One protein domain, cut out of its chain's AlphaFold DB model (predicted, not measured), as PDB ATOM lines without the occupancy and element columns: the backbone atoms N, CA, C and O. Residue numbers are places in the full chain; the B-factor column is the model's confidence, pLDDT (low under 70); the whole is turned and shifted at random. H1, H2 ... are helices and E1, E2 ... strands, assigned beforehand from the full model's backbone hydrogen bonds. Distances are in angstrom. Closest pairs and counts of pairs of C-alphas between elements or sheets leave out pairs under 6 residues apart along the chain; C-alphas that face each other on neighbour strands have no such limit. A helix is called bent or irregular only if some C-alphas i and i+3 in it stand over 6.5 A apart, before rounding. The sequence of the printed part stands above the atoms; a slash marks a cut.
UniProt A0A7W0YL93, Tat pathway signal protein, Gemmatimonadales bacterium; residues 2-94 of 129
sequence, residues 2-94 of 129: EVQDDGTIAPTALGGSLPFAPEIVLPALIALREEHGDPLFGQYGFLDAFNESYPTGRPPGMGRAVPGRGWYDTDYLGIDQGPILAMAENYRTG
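This is residues 2 to 94 of the 129 residues of the protein "Tat pathway signal protein" of Gemmatimonadales bacterium (UniProt A0A7W0YL93). A small two-stranded hairpin, E1 and E2, stands towards one end of the long axis, and towards the other end lie two long helices, H2 and H3, set steeply to each other and bridged by the short helix H1. Between and around these parts runs a long looped stretch, residues 37 to 63, part of which pairs with E2, while the first printed residues, 2 to 6, reach away from the body. The printed part has 93 residues, with three named helices and two named strands in the order H1, H2, E1, E2, H3; the sheet order is E1 - E2, antiparallel. The class is mostly helix, though under half of the residues are in named elements. The whole is compact, with a radius of gyration of the C-alphas of 13.8 A and spans of 46 by 35 by 23 A.

Find C-alpha 64 at (109.605, 185.152, 207.225), where E1, residues 64 to 66, begins. E2 follows at residues 70 to 72. Next look at H3, residues 78 to 92, which runs 21.1 A from C-alpha 78 at (114.699, 190.402, 189.007) to C-alpha 92 at (127.710, 176.454, 180.027). Earlier in the file, H1 takes residues 11 to 15, starting from C-alpha 11 at (122.162, 183.001, 196.443), and H2 takes residues 22 to 36, 20.5 A long. H2 is neither bent nor irregular, but only just: C-alphas 23 and 26 are 6.2 A apart.

Start at the hairpin E1 and E2, antiparallel with 137 degrees between their directions. The C-alphas of Ala 65 and Trp 71 face each other at 4.5 A; N 64 and O 72 are within hydrogen-bond range at 2.8 A, as are N 66 and O 70 at 2.8 A. Residues 50 to 51 also pair with residues 71 to 72 of E2, antiparallel. H1 is apart from both strands. H1 touches H3, and their closest C-alphas, of Gly 15 and Ile 84, are 4.3 A apart. H1 also touches H2, which meets it with residues 25 to 29 alone; the closest C-alphas, of Leu 14 and Val 25, are 5.6 A apart. H2 and H3 are close but not clearly touching, with the closest C-alphas, of Pro 22 and Tyr 91, 8.0 A apart; they run opposite ways at a steep tilt of 48 degrees. In H1 every O i to N i+4 pair is within hydrogen-bond range; H2 has 10 of 11 and H3 9 of 11.

Look at Gly 57 and Thr 93 for the two C-alphas farthest apart, 45.9 A. The printed part runs from residue 2 to 94 with no cut. The link from H2 to E1, 27 residues, is long; those from E1 to E2 and from E2 to H3 are tight, and that from H1 to H2 is short. The mean pLDDT of the printed part is 96.0, and no printed residue is under 70.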
ATOM      1  N   GLU A   2     134.094 200.226 206.978       73.94
ATOM      2  CA  GLU A   2     133.292 199.324 207.799       73.94
ATOM      3  C   GLU A   2     132.788 198.219 206.876       73.94
ATOM      4  O   GLU A   2     132.270 198.507 205.796       73.94
ATOM      5  N   VAL A   3     133.042 196.969 207.248       81.00
ATOM      6  CA  VAL A   3     132.477 195.811 206.556       81.00
ATOM      7  C   VAL A   3     131.064 195.650 207.097       81.00
ATOM      8  O   VAL A   3     130.898 195.453 208.297       81.00
ATOM      9  N   GLN A   4     130.059 195.786 206.231       86.81
ATOM     10  CA  GLN A   4     128.674 195.486 206.581       86.81
ATOM     11  C   GLN A   4     128.384 194.035 206.213       86.81
ATOM     12  O   GLN A   4     128.144 193.722 205.051       86.81
ATOM     13  N   ASP A   5     128.464 193.171 207.217       93.38
ATOM     14  CA  ASP A   5     128.055 191.772 207.164       93.38
ATOM     15  C   ASP A   5     127.212 191.498 208.411       93.38
ATOM     16  O   ASP A   5     127.701 191.610 209.538       93.38
ATOM     17  N   ASP A   6     125.930 191.212 208.208       93.56
ATOM     18  CA  ASP A   6     124.980 190.868 209.267       93.56
ATOM     19  C   ASP A   6     124.599 189.377 209.250       93.56
ATOM     20  O   ASP A   6     123.657 188.967 209.933       93.56
ATOM     21  N   GLY A   7     125.325 188.559 208.477       95.44
ATOM     22  CA  GLY A   7     125.061 187.135 208.292       95.44
ATOM     23  C   GLY A   7     124.034 186.812 207.203       95.44
ATOM     24  O   GLY A   7     123.661 185.646 207.056       95.44
ATOM     25  N   THR A   8     123.552 187.804 206.449       96.94
ATOM     26  CA  THR A   8     122.614 187.576 205.341       96.94
ATOM     27  C   THR A   8     123.339 187.062 204.099       96.94
ATOM     28  O   THR A   8     124.248 187.698 203.568       96.94
ATOM     29  N   ILE A   9     122.903 185.907 203.600       98.00
ATOM     30  CA  ILE A   9     123.448 185.246 202.415       98.00
ATOM     31  C   ILE A   9     122.440 185.358 201.274       98.00
ATOM     32  O   ILE A   9     121.297 184.915 201.395       98.00
ATOM     33  N   ALA A  10     122.891 185.897 200.141       98.19
ATOM     34  CA  ALA A  10     122.107 186.010 198.915       98.19
ATOM     35  C   ALA A  10     122.595 184.989 197.862       98.19
ATOM     36  O   ALA A  10     123.737 185.094 197.396       98.19
ATOM     37  N   PRO A  11     121.767 184.015 197.429       98.50
ATOM     38  CA  PRO A  11     122.162 183.001 196.443       98.50
ATOM     39  C   PRO A  11     122.654 183.568 195.101       98.50
ATOM     40  O   PRO A  11     123.451 182.929 194.411       98.50
ATOM     41  N   THR A  12     122.240 184.787 194.742       98.62
ATOM     42  CA  THR A  12     122.732 185.519 193.560       98.62
ATOM     43  C   THR A  12     124.244 185.749 193.569       98.62
ATOM     44  O   THR A  12     124.878 185.656 192.517       98.62
ATOM     45  N   ALA A  13     124.860 185.950 194.742       98.12
ATOM     46  CA  ALA A  13     126.307 186.131 194.850       98.12
ATOM     47  C   ALA A  13     127.058 184.880 194.369       98.12
ATOM     48  O   ALA A  13     128.061 184.981 193.658       98.12
ATOM     49  N   LEU A  14     126.527 183.695 194.685       97.81
ATOM     50  CA  LEU A  14     127.029 182.426 194.169       97.81
ATOM     51  C   LEU A  14     126.684 182.275 192.686       97.81
ATOM     52  O   LEU A  14     127.585 182.162 191.859       97.81
ATOM     53  N   GLY A  15     125.400 182.315 192.318       97.81
ATOM     54  CA  GLY A  15     124.963 182.036 190.945       97.81
ATOM     55  C   GLY A  15     125.561 182.983 189.900       97.81
ATOM     56  O   GLY A  15     125.968 182.536 188.826       97.81
ATOM     57  N   GLY A  16     125.710 184.264 190.234       98.12
ATOM     58  CA  GLY A  16     126.391 185.257 189.405       98.12
ATOM     59  C   GLY A  16     127.898 185.011 189.249       98.12
ATOM     60  O   GLY A  16     128.501 185.456 188.271       98.12
ATOM     61  N   SER A  17     128.503 184.261 190.170       98.56
ATOM     62  CA  SER A  17     129.938 183.961 190.178       98.56
ATOM     63  C   SER A  17     130.308 182.660 189.459       98.56
ATOM     64  O   SER A  17     131.490 182.347 189.311       98.56
ATOM     65  N   LEU A  18     129.316 181.904 188.980       98.12
ATOM     66  CA  LEU A  18     129.506 180.562 188.428       98.12
ATOM     67  C   LEU A  18     130.539 180.479 187.278       98.12
ATOM     68  O   LEU A  18     131.338 179.548 187.293       98.12
ATOM     69  N   PRO A  19     130.618 181.427 186.319       98.38
ATOM     70  CA  PRO A  19     131.651 181.406 185.281       98.38
ATOM     71  C   PRO A  19     133.085 181.596 185.780       98.38
ATOM     72  O   PRO A  19     134.015 181.328 185.022       98.38
ATOM     73  N   PHE A  20     133.270 182.123 186.991       98.31
ATOM     74  CA  PHE A  20     134.583 182.518 187.503       98.31
ATOM     75  C   PHE A  20     135.196 181.473 188.432       98.31
ATOM     76  O   PHE A  20     136.407 181.290 188.394       98.31
ATOM     77  N   ALA A  21     134.376 180.801 189.244       98.31
ATOM     78  CA  ALA A  21     134.834 179.793 190.202       98.31
ATOM     79  C   ALA A  21     133.859 178.596 190.271       98.31
ATOM     80  O   ALA A  21     133.280 178.312 191.327       98.31
ATOM     81  N   PRO A  22     133.596 177.914 189.141       98.06
ATOM     82  CA  PRO A  22     132.582 176.864 189.064       98.06
ATOM     83  C   PRO A  22     132.818 175.705 190.037       98.06
ATOM     84  O   PRO A  22     131.859 175.130 190.548       98.06
ATOM     85  N   GLU A  23     134.076 175.387 190.322       98.25
ATOM     86  CA  GLU A  23     134.505 174.306 191.207       98.25
ATOM     87  C   GLU A  23     134.074 174.488 192.666       98.25
ATOM     88  O   GLU A  23     133.906 173.493 193.367       98.25
ATOM     89  N   ILE A  24     133.853 175.729 193.113       98.25
ATOM     90  CA  ILE A  24     133.335 176.026 194.458       98.25
ATOM     91  C   ILE A  24     131.876 176.487 194.422       98.25
ATOM     92  O   ILE A  24     131.098 176.130 195.304       98.25
ATOM     93  N   VAL A  25     131.474 177.230 193.387       98.31
ATOM     94  CA  VAL A  25     130.120 177.788 193.284       98.31
ATOM     95  C   VAL A  25     129.085 176.694 193.039       98.31
ATOM     96  O   VAL A  25     128.022 176.718 193.656       98.31
ATOM     97  N   LEU A  26     129.361 175.739 192.145       97.88
ATOM     98  CA  LEU A  26     128.376 174.714 191.805       97.88
ATOM     99  C   LEU A  26     128.065 173.794 193.001       97.88
ATOM    100  O   LEU A  26     126.880 173.635 193.300       97.88
ATOM    101  N   PRO A  27     129.060 173.250 193.736       98.50
ATOM    102  CA  PRO A  27     128.784 172.520 194.971       98.50
ATOM    103  C   PRO A  27     128.058 173.369 196.017       98.50
ATOM    104  O   PRO A  27     127.138 172.867 196.651       98.50
ATOM    105  N   ALA A  28     128.402 174.655 196.163       98.38
ATOM    106  CA  ALA A  28     127.738 175.541 197.121       98.38
ATOM    107  C   ALA A  28     126.253 175.775 196.787       98.38
ATOM    108  O   ALA A  28     125.410 175.737 197.677       98.38
ATOM    109  N   LEU A  29     125.901 175.968 195.510       98.19
ATOM    110  CA  LEU A  29     124.498 176.092 195.089       98.19
ATOM    111  C   LEU A  29     123.714 174.790 195.313       98.19
ATOM    112  O   LEU A  29     122.550 174.840 195.706       98.19
ATOM    113  N   ILE A  30     124.335 173.632 195.070       98.25
ATOM    114  CA  ILE A  30     123.717 172.327 195.350       98.25
ATOM    115  C   ILE A  30     123.477 172.181 196.855       98.25
ATOM    116  O   ILE A  30     122.343 171.920 197.249       98.25
ATOM    117  N   ALA A  31     124.494 172.449 197.677       98.38
ATOM    118  CA  ALA A  31     124.392 172.406 199.133       98.38
ATOM    119  C   ALA A  31     123.293 173.345 199.646       98.38
ATOM    120  O   ALA A  31     122.427 172.907 200.393       98.38
ATOM    121  N   LEU A  32     123.221 174.590 199.155       97.56
ATOM    122  CA  LEU A  32     122.144 175.505 199.543       97.56
ATOM    123  C   LEU A  32     120.755 174.940 199.231       97.56
ATOM    124  O   LEU A  32     119.827 175.090 200.026       97.56
ATOM    125  N   ARG A  33     120.584 174.292 198.072       97.88
ATOM    126  CA  ARG A  33     119.301 173.675 197.729       97.88
ATOM    127  C   ARG A  33     118.986 172.484 198.633       97.88
ATOM    128  O   ARG A  33     117.845 172.365 199.080       97.88
ATOM    129  N   GLU A  34     119.952 171.604 198.852       98.31
ATOM    130  CA  GLU A  34     119.783 170.385 199.648       98.31
ATOM    131  C   GLU A  34     119.540 170.703 201.127       98.31
ATOM    132  O   GLU A  34     118.641 170.130 201.741       98.31
ATOM    133  N   GLU A  35     120.286 171.656 201.677       97.56
ATOM    134  CA  GLU A  35     120.209 172.044 203.079       97.56
ATOM    135  C   GLU A  35     118.971 172.893 203.349       97.56
ATOM    136  O   GLU A  35     118.221 172.603 204.282       97.56
ATOM    137  N   HIS A  36     118.695 173.923 202.545       97.38
ATOM    138  CA  HIS A  36     117.615 174.858 202.864       97.38
ATOM    139  C   HIS A  36     116.252 174.455 202.314       97.38
ATOM    140  O   HIS A  36     115.261 174.811 202.951       97.38
ATOM    141  N   GLY A  37     116.182 173.691 201.220       96.44
ATOM    142  CA  GLY A  37     114.934 173.175 200.653       96.44
ATOM    143  C   GLY A  37     113.906 174.261 200.309       96.44
ATOM    144  O   GLY A  37     114.258 175.377 199.923       96.44
ATOM    145  N   ASP A  38     112.622 173.929 200.469       96.38
ATOM    146  CA  ASP A  38     111.482 174.813 200.172       96.38
ATOM    147  C   ASP A  38     111.534 176.186 200.882       96.38
ATOM    148  O   ASP A  38     111.111 177.183 200.293       96.38
ATOM    149  N   PRO A  39     112.084 176.306 202.112       96.44
ATOM    150  CA  PRO A  39     112.340 177.603 202.731       96.44
ATOM    151  C   PRO A  39     113.177 178.590 201.913       96.44
ATOM    152  O   PRO A  39     112.973 179.786 202.094       96.44
ATOM    153  N   LEU A  40     114.075 178.134 201.038       98.25
ATOM    154  CA  LEU A  40     114.916 179.010 200.210       98.25
ATOM    155  C   LEU A  40     114.673 178.826 198.712       98.25
ATOM    156  O   LEU A  40     115.062 179.687 197.935       98.25
ATOM    157  N   PHE A  41     114.040 177.738 198.275       98.25
ATOM    158  CA  PHE A  41     113.825 177.448 196.862       98.25
ATOM    159  C   PHE A  41     112.345 177.234 196.555       98.25
ATOM    160  O   PHE A  41     111.707 176.346 197.111       98.25
ATOM    161  N   GLY A  42     111.815 177.989 195.597       97.38
ATOM    162  CA  GLY A  42     110.416 177.917 195.178       97.38
ATOM    163  C   GLY A  42     110.240 177.920 193.661       97.38
ATOM    164  O   GLY A  42     111.107 177.471 192.910       97.38
ATOM    165  N   GLN A  43     109.096 178.437 193.209       97.62
ATOM    166  CA  GLN A  43     108.660 178.392 191.809       97.62
ATOM    167  C   GLN A  43     109.690 178.958 190.820       97.62
ATOM    168  O   GLN A  43     109.843 178.409 189.729       97.62
ATOM    169  N   TYR A  44     110.383 180.040 191.185       98.00
ATOM    170  CA  TYR A  44     111.333 180.726 190.301       98.00
ATOM    171  C   TYR A  44     112.800 180.449 190.634       98.00
ATOM    172  O   TYR A  44     113.681 181.096 190.079       98.00
ATOM    173  N   GLY A  45     113.077 179.460 191.486       97.88
ATOM    174  CA  GLY A  45     114.425 179.168 191.957       97.88
ATOM    175  C   GLY A  45     114.641 179.621 193.392       97.88
ATOM    176  O   GLY A  45     113.712 179.586 194.205       97.88
ATOM    177  N   PHE A  46     115.871 180.028 193.698       98.56
ATOM    178  CA  PHE A  46     116.226 180.572 195.003       98.56
ATOM    179  C   PHE A  46     115.500 181.894 195.273       98.56
ATOM    180  O   PHE A  46     115.462 182.762 194.403       98.56
ATOM    181  N   LEU A  47     114.947 182.044 196.475       98.50
ATOM    182  CA  LEU A  47     114.509 183.327 197.023       98.50
ATOM    183  C   LEU A  47     115.723 184.237 197.241       98.50
ATOM    184  O   LEU A  47     116.869 183.783 197.176       98.50
ATOM    185  N   ASP A  48     115.456 185.519 197.466       98.38
ATOM    186  CA  ASP A  48     116.487 186.553 197.404       98.38
ATOM    187  C   ASP A  48     117.635 186.353 198.401       98.38
ATOM    188  O   ASP A  48     118.811 186.424 198.034       98.38
ATOM    189  N   ALA A  49     117.297 186.028 199.651       98.38
ATOM    190  CA  ALA A  49     118.273 185.853 200.711       98.38
ATOM    191  C   ALA A  49     117.751 185.015 201.889       98.38
ATOM    192  O   ALA A  49     116.556 184.736 202.027       98.38
ATOM    193  N   PHE A  50     118.670 184.632 202.771       98.19
ATOM    194  CA  PHE A  50     118.378 184.070 204.088       98.19
ATOM    195  C   PHE A  50     119.443 184.488 205.103       98.19
ATOM    196  O   PHE A  50     120.537 184.908 204.736       98.19
ATOM    197  N   ASN A  51     119.129 184.366 206.389       97.62
ATOM    198  CA  ASN A  51     120.047 184.641 207.486       97.62
ATOM    199  C   ASN A  51     119.741 183.697 208.657       97.62
ATOM    200  O   ASN A  51     118.770 183.891 209.393       97.62
ATOM    201  N   GLU A  52     120.571 182.670 208.844       96.38
ATOM    202  CA  GLU A  52     120.370 181.670 209.903       96.38
ATOM    203  C   GLU A  52     120.603 182.225 211.312       96.38
ATOM    204  O   GLU A  52     120.055 181.704 212.284       96.38
ATOM    205  N   SER A  53     121.380 183.306 211.427       94.81
ATOM    206  CA  SER A  53     121.674 183.963 212.704       94.81
ATOM    207  C   SER A  53     120.545 184.883 213.183       94.81
ATOM    208  O   SER A  53     120.553 185.335 214.331       94.81
ATOM    209  N   TYR A  54     119.549 185.148 212.328       93.81
ATOM    210  CA  TYR A  54     118.472 186.076 212.639       93.81
ATOM    211  C   TYR A  54     117.599 185.586 213.814       93.81
ATOM    212  O   TYR A  54     117.089 184.458 213.794       93.81
ATOM    213  N   PRO A  55     117.337 186.437 214.825       89.88
ATOM    214  CA  PRO A  55     116.529 186.062 215.979       89.88
ATOM    215  C   PRO A  55     115.048 185.905 215.609       89.88
ATOM    216  O   PRO A  55     114.371 186.851 215.222       89.88
ATOM    217  N   THR A  56     114.496 184.711 215.819       86.25
ATOM    218  CA  THR A  56     113.108 184.368 215.440       86.25
ATOM    219  C   THR A  56     112.057 184.677 216.517       86.25
ATOM    220  O   THR A  56     110.893 184.314 216.375       86.25
ATOM    221  N   GLY A  57     112.437 185.377 217.594       83.81
ATOM    222  CA  GLY A  57     111.541 185.711 218.713       83.81
ATOM    223  C   GLY A  57     110.467 186.761 218.394       83.81
ATOM    224  O   GLY A  57     109.534 186.940 219.176       83.81
ATOM    225  N   ARG A  58     110.576 187.455 217.255       82.00
ATOM    226  CA  ARG A  58     109.573 188.400 216.748       82.00
ATOM    227  C   ARG A  58     109.435 188.240 215.228       82.00
ATOM    228  O   ARG A  58     110.446 188.008 214.570       82.00
ATOM    229  N   PRO A  59     108.224 188.400 214.656       85.38
ATOM    230  CA  PRO A  59     108.058 188.428 213.209       85.38
ATOM    231  C   PRO A  59     108.897 189.546 212.570       85.38
ATOM    232  O   PRO A  59     108.884 190.671 213.088       85.38
ATOM    233  N   PRO A  60     109.610 189.260 211.469       92.50
ATOM    234  CA  PRO A  60     110.359 190.275 210.742       92.50
ATOM    235  C   PRO A  60     109.399 191.237 210.024       92.50
ATOM    236  O   PRO A  60     108.227 190.927 209.812       92.50
ATOM    237  N   GLY A  61     109.897 192.418 209.647       91.12
ATOM    238  CA  GLY A  61     109.114 193.386 208.866       91.12
ATOM    239  C   GLY A  61     108.889 192.960 207.409       91.12
ATOM    240  O   GLY A  61     107.863 193.305 206.832       91.12
ATOM    241  N   MET A  62     109.831 192.205 206.837       92.19
ATOM    242  CA  MET A  62     109.777 191.597 205.501       92.19
ATOM    243  C   MET A  62     110.323 190.169 205.570       92.19
ATOM    244  O   MET A  62     111.043 189.838 206.514       92.19
ATOM    245  N   GLY A  63     109.977 189.323 204.602       95.56
ATOM    246  CA  GLY A  63     110.309 187.900 204.631       95.56
ATOM    247  C   GLY A  63     109.588 187.143 205.751       95.56
ATOM    248  O   GLY A  63     108.516 187.532 206.222       95.56
ATOM    249  N   ARG A  64     110.175 186.031 206.196       95.81
ATOM    250  CA  ARG A  64     109.605 185.152 207.225       95.81
ATOM    251  C   ARG A  64     110.665 184.610 208.175       95.81
ATOM    252  O   ARG A  64     111.761 184.240 207.770       95.81
ATOM    253  N   ALA A  65     110.297 184.494 209.448       95.38
ATOM    254  CA  ALA A  65     111.060 183.715 210.414       95.38
ATOM    255  C   ALA A  65     110.698 182.229 210.275       95.38
ATOM    256  O   ALA A  65     109.520 181.865 210.306       95.38
ATOM    257  N   VAL A  66     111.706 181.373 210.151       93.12
ATOM    258  CA  VAL A  66     111.568 179.916 210.132       93.12
ATOM    259  C   VAL A  66     112.095 179.374 211.466       93.12
ATOM    260  O   VAL A  66     113.288 179.517 211.753       93.12
ATOM    261  N   PRO A  67     111.238 178.770 212.315       90.38
ATOM    262  CA  PRO A  67     111.645 178.276 213.627       90.38
ATOM    263  C   PRO A  67     112.854 177.341 213.550       90.38
ATOM    264  O   PRO A  67     112.856 176.377 212.788       90.38
ATOM    265  N   GLY A  68     113.892 177.645 214.331       91.00
ATOM    266  CA  GLY A  68     115.141 176.878 214.352       91.00
ATOM    267  C   GLY A  68     116.042 177.047 213.121       91.00
ATOM    268  O   GLY A  68     117.049 176.355 213.047       91.00
ATOM    269  N   ARG A  69     115.701 177.929 212.166       93.50
ATOM    270  CA  ARG A  69     116.476 178.136 210.925       93.50
ATOM    271  C   ARG A  69     116.759 179.600 210.568       93.50
ATOM    272  O   ARG A  69     117.383 179.849 209.546       93.50
ATOM    273  N   GLY A  70     116.278 180.555 211.364       95.94
ATOM    274  CA  GLY A  70     116.520 181.986 211.160       95.94
ATOM    275  C   GLY A  70     115.491 182.663 210.252       95.94
ATOM    276  O   GLY A  70     114.300 182.356 210.311       95.94
ATOM    277  N   TRP A  71     115.938 183.623 209.449       97.69
ATOM    278  CA  TRP A  71     115.116 184.418 208.536       97.69
ATOM    279  C   TRP A  71     115.323 183.992 207.086       97.69
ATOM    280  O   TRP A  71     116.435 183.665 206.685       97.69
ATOM    281  N   TYR A  72     114.250 184.010 206.303       98.12
ATOM    282  CA  TYR A  72     114.264 183.757 204.866       98.12
ATOM    283  C   TYR A  72     113.440 184.833 204.184       98.12
ATOM    284  O   TYR A  72     112.358 185.184 204.672       98.12
ATOM    285  N   ASP A  73     113.904 185.303 203.037       97.75
ATOM    286  CA  ASP A  73     113.091 186.168 202.202       97.75
ATOM    287  C   ASP A  73     111.850 185.415 201.683       97.75
ATOM    288  O   ASP A  73     111.734 184.185 201.742       97.75
ATOM    289  N   THR A  74     110.872 186.169 201.212       97.25
ATOM    290  CA  THR A  74     109.688 185.696 200.496       97.25
ATOM    291  C   THR A  74     109.682 186.139 199.040       97.25
ATOM    292  O   THR A  74     108.881 185.608 198.267       97.25
ATOM    293  N   ASP A  75     110.568 187.063 198.669       97.56
ATOM    294  CA  ASP A  75     110.567 187.710 197.369       97.56
ATOM    295  C   ASP A  75     111.592 187.115 196.396       97.56
ATOM    296  O   ASP A  75     112.531 186.392 196.749       97.56
ATOM    297  N   TYR A  76     111.377 187.460 195.128       98.44
ATOM    298  CA  TYR A  76     112.319 187.272 194.036       98.44
ATOM    299  C   TYR A  76     112.626 188.635 193.428       98.44
ATOM    300  O   TYR A  76     111.736 189.269 192.853       98.44
ATOM    301  N   LEU A  77     113.881 189.073 193.484       98.12
ATOM    302  CA  LEU A  77     114.294 190.301 192.818       98.12
ATOM    303  C   LEU A  77     114.833 189.989 191.422       98.12
ATOM    304  O   LEU A  77     115.736 189.177 191.236       98.12
ATOM    305  N   GLY A  78     114.287 190.646 190.396       98.19
ATOM    306  CA  GLY A  78     114.699 190.402 189.007       98.19
ATOM    307  C   GLY A  78     116.182 190.699 188.752       98.19
ATOM    308  O   GLY A  78     116.809 190.037 187.924       98.19
ATOM    309  N   ILE A  79     116.744 191.658 189.494       98.25
ATOM    310  CA  ILE A  79     118.171 191.996 189.455       98.25
ATOM    311  C   ILE A  79     119.065 190.897 190.038       98.25
ATOM    312  O   ILE A  79     120.240 190.883 189.701       98.25
ATOM    313  N   ASP A  80     118.508 189.958 190.806       98.44
ATOM    314  CA  ASP A  80     119.233 188.855 191.443       98.44
ATOM    315  C   ASP A  80     118.963 187.519 190.745       98.44
ATOM    316  O   ASP A  80     119.880 186.749 190.460       98.44
ATOM    317  N   GLN A  81     117.727 187.285 190.307       98.56
ATOM    318  CA  GLN A  81     117.392 186.114 189.490       98.56
ATOM    319  C   GLN A  81     118.046 186.168 188.101       98.56
ATOM    320  O   GLN A  81     118.529 185.157 187.580       98.56
ATOM    321  N   GLY A  82     118.077 187.354 187.485       98.31
ATOM    322  CA  GLY A  82     118.628 187.560 186.146       98.31
ATOM    323  C   GLY A  82     120.096 187.126 186.030       98.31
ATOM    324  O   GLY A  82     120.410 186.311 185.156       98.31
ATOM    325  N   PRO A  83     120.999 187.618 186.900       98.38
ATOM    326  CA  PRO A  83     122.396 187.207 186.917       98.38
ATOM    327  C   PRO A  83     122.604 185.711 187.127       98.38
ATOM    328  O   PRO A  83     123.435 185.152 186.417       98.38
ATOM    329  N   ILE A  84     121.844 185.042 188.005       98.44
ATOM    330  CA  ILE A  84     121.965 183.584 188.205       98.44
ATOM    331  C   ILE A  84     121.798 182.853 186.865       98.44
ATOM    332  O   ILE A  84     122.654 182.058 186.472       98.44
ATOM    333  N   LEU A  85     120.733 183.161 186.119       98.31
ATOM    334  CA  LEU A  85     120.461 182.525 184.827       98.31
ATOM    335  C   LEU A  85     121.476 182.928 183.752       98.31
ATOM    336  O   LEU A  85     121.999 182.073 183.033       98.31
ATOM    337  N   ALA A  86     121.773 184.225 183.637       98.56
ATOM    338  CA  ALA A  86     122.696 184.740 182.630       98.56
ATOM    339  C   ALA A  86     124.110 184.173 182.814       98.56
ATOM    340  O   ALA A  86     124.781 183.837 181.835       98.56
ATOM    341  N   MET A  87     124.556 184.045 184.062       98.69
ATOM    342  CA  MET A  87     125.883 183.543 184.397       98.69
ATOM    343  C   MET A  87     125.950 182.021 184.321       98.69
ATOM    344  O   MET A  87     126.931 181.503 183.793       98.69
ATOM    345  N   ALA A  88     124.889 181.294 184.682       98.38
ATOM    346  CA  ALA A  88     124.805 179.862 184.394       98.38
ATOM    347  C   ALA A  88     124.915 179.564 182.892       98.38
ATOM    348  O   ALA A  88     125.679 178.687 182.486       98.38
ATOM    349  N   GLU A  89     124.226 180.326 182.044       98.62
ATOM    350  CA  GLU A  89     124.334 180.144 180.595       98.62
ATOM    351  C   GLU A  89     125.694 180.612 180.046       98.62
ATOM    352  O   GLU A  89     126.246 180.004 179.122       98.62
ATOM    353  N   ASN A  90     126.295 181.653 180.630       98.56
ATOM    354  CA  ASN A  90     127.654 182.053 180.268       98.56
ATOM    355  C   ASN A  90     128.701 180.999 180.639       98.56
ATOM    356  O   ASN A  90     129.634 180.791 179.869       98.56
ATOM    357  N   TYR A  91     128.533 180.315 181.767       98.44
ATOM    358  CA  TYR A  91     129.386 179.198 182.155       98.44
ATOM    359  C   TYR A  91     129.232 178.018 181.186       98.44
ATOM    360  O   TYR A  91     130.221 177.499 180.675       98.44
ATOM    361  N   ARG A  92     127.989 177.621 180.881       98.25
ATOM    362  CA  ARG A  92     127.710 176.454 180.027       98.25
ATOM    363  C   ARG A  92     128.149 176.654 178.588       98.25
ATOM    364  O   ARG A  92     128.731 175.754 177.988       98.25
ATOM    365  N   THR A  93     127.805 177.801 178.007       97.94
ATOM    366  CA  THR A  93     128.096 178.060 176.598       97.94
ATOM    367  C   THR A  93     128.708 179.427 176.356       97.94
ATOM    368  O   THR A  93     129.354 179.604 175.334       97.94
ATOM    369  N   GLY A  94     128.543 180.414 177.232       97.81
ATOM    370  CA  GLY A  94     128.999 181.781 176.958       97.81
ATOM    371  C   GLY A  94     128.002 182.580 176.120       97.81
ATOM    372  O   GLY A  94     128.413 183.534 175.462       97.81
TER     373      GLY A  94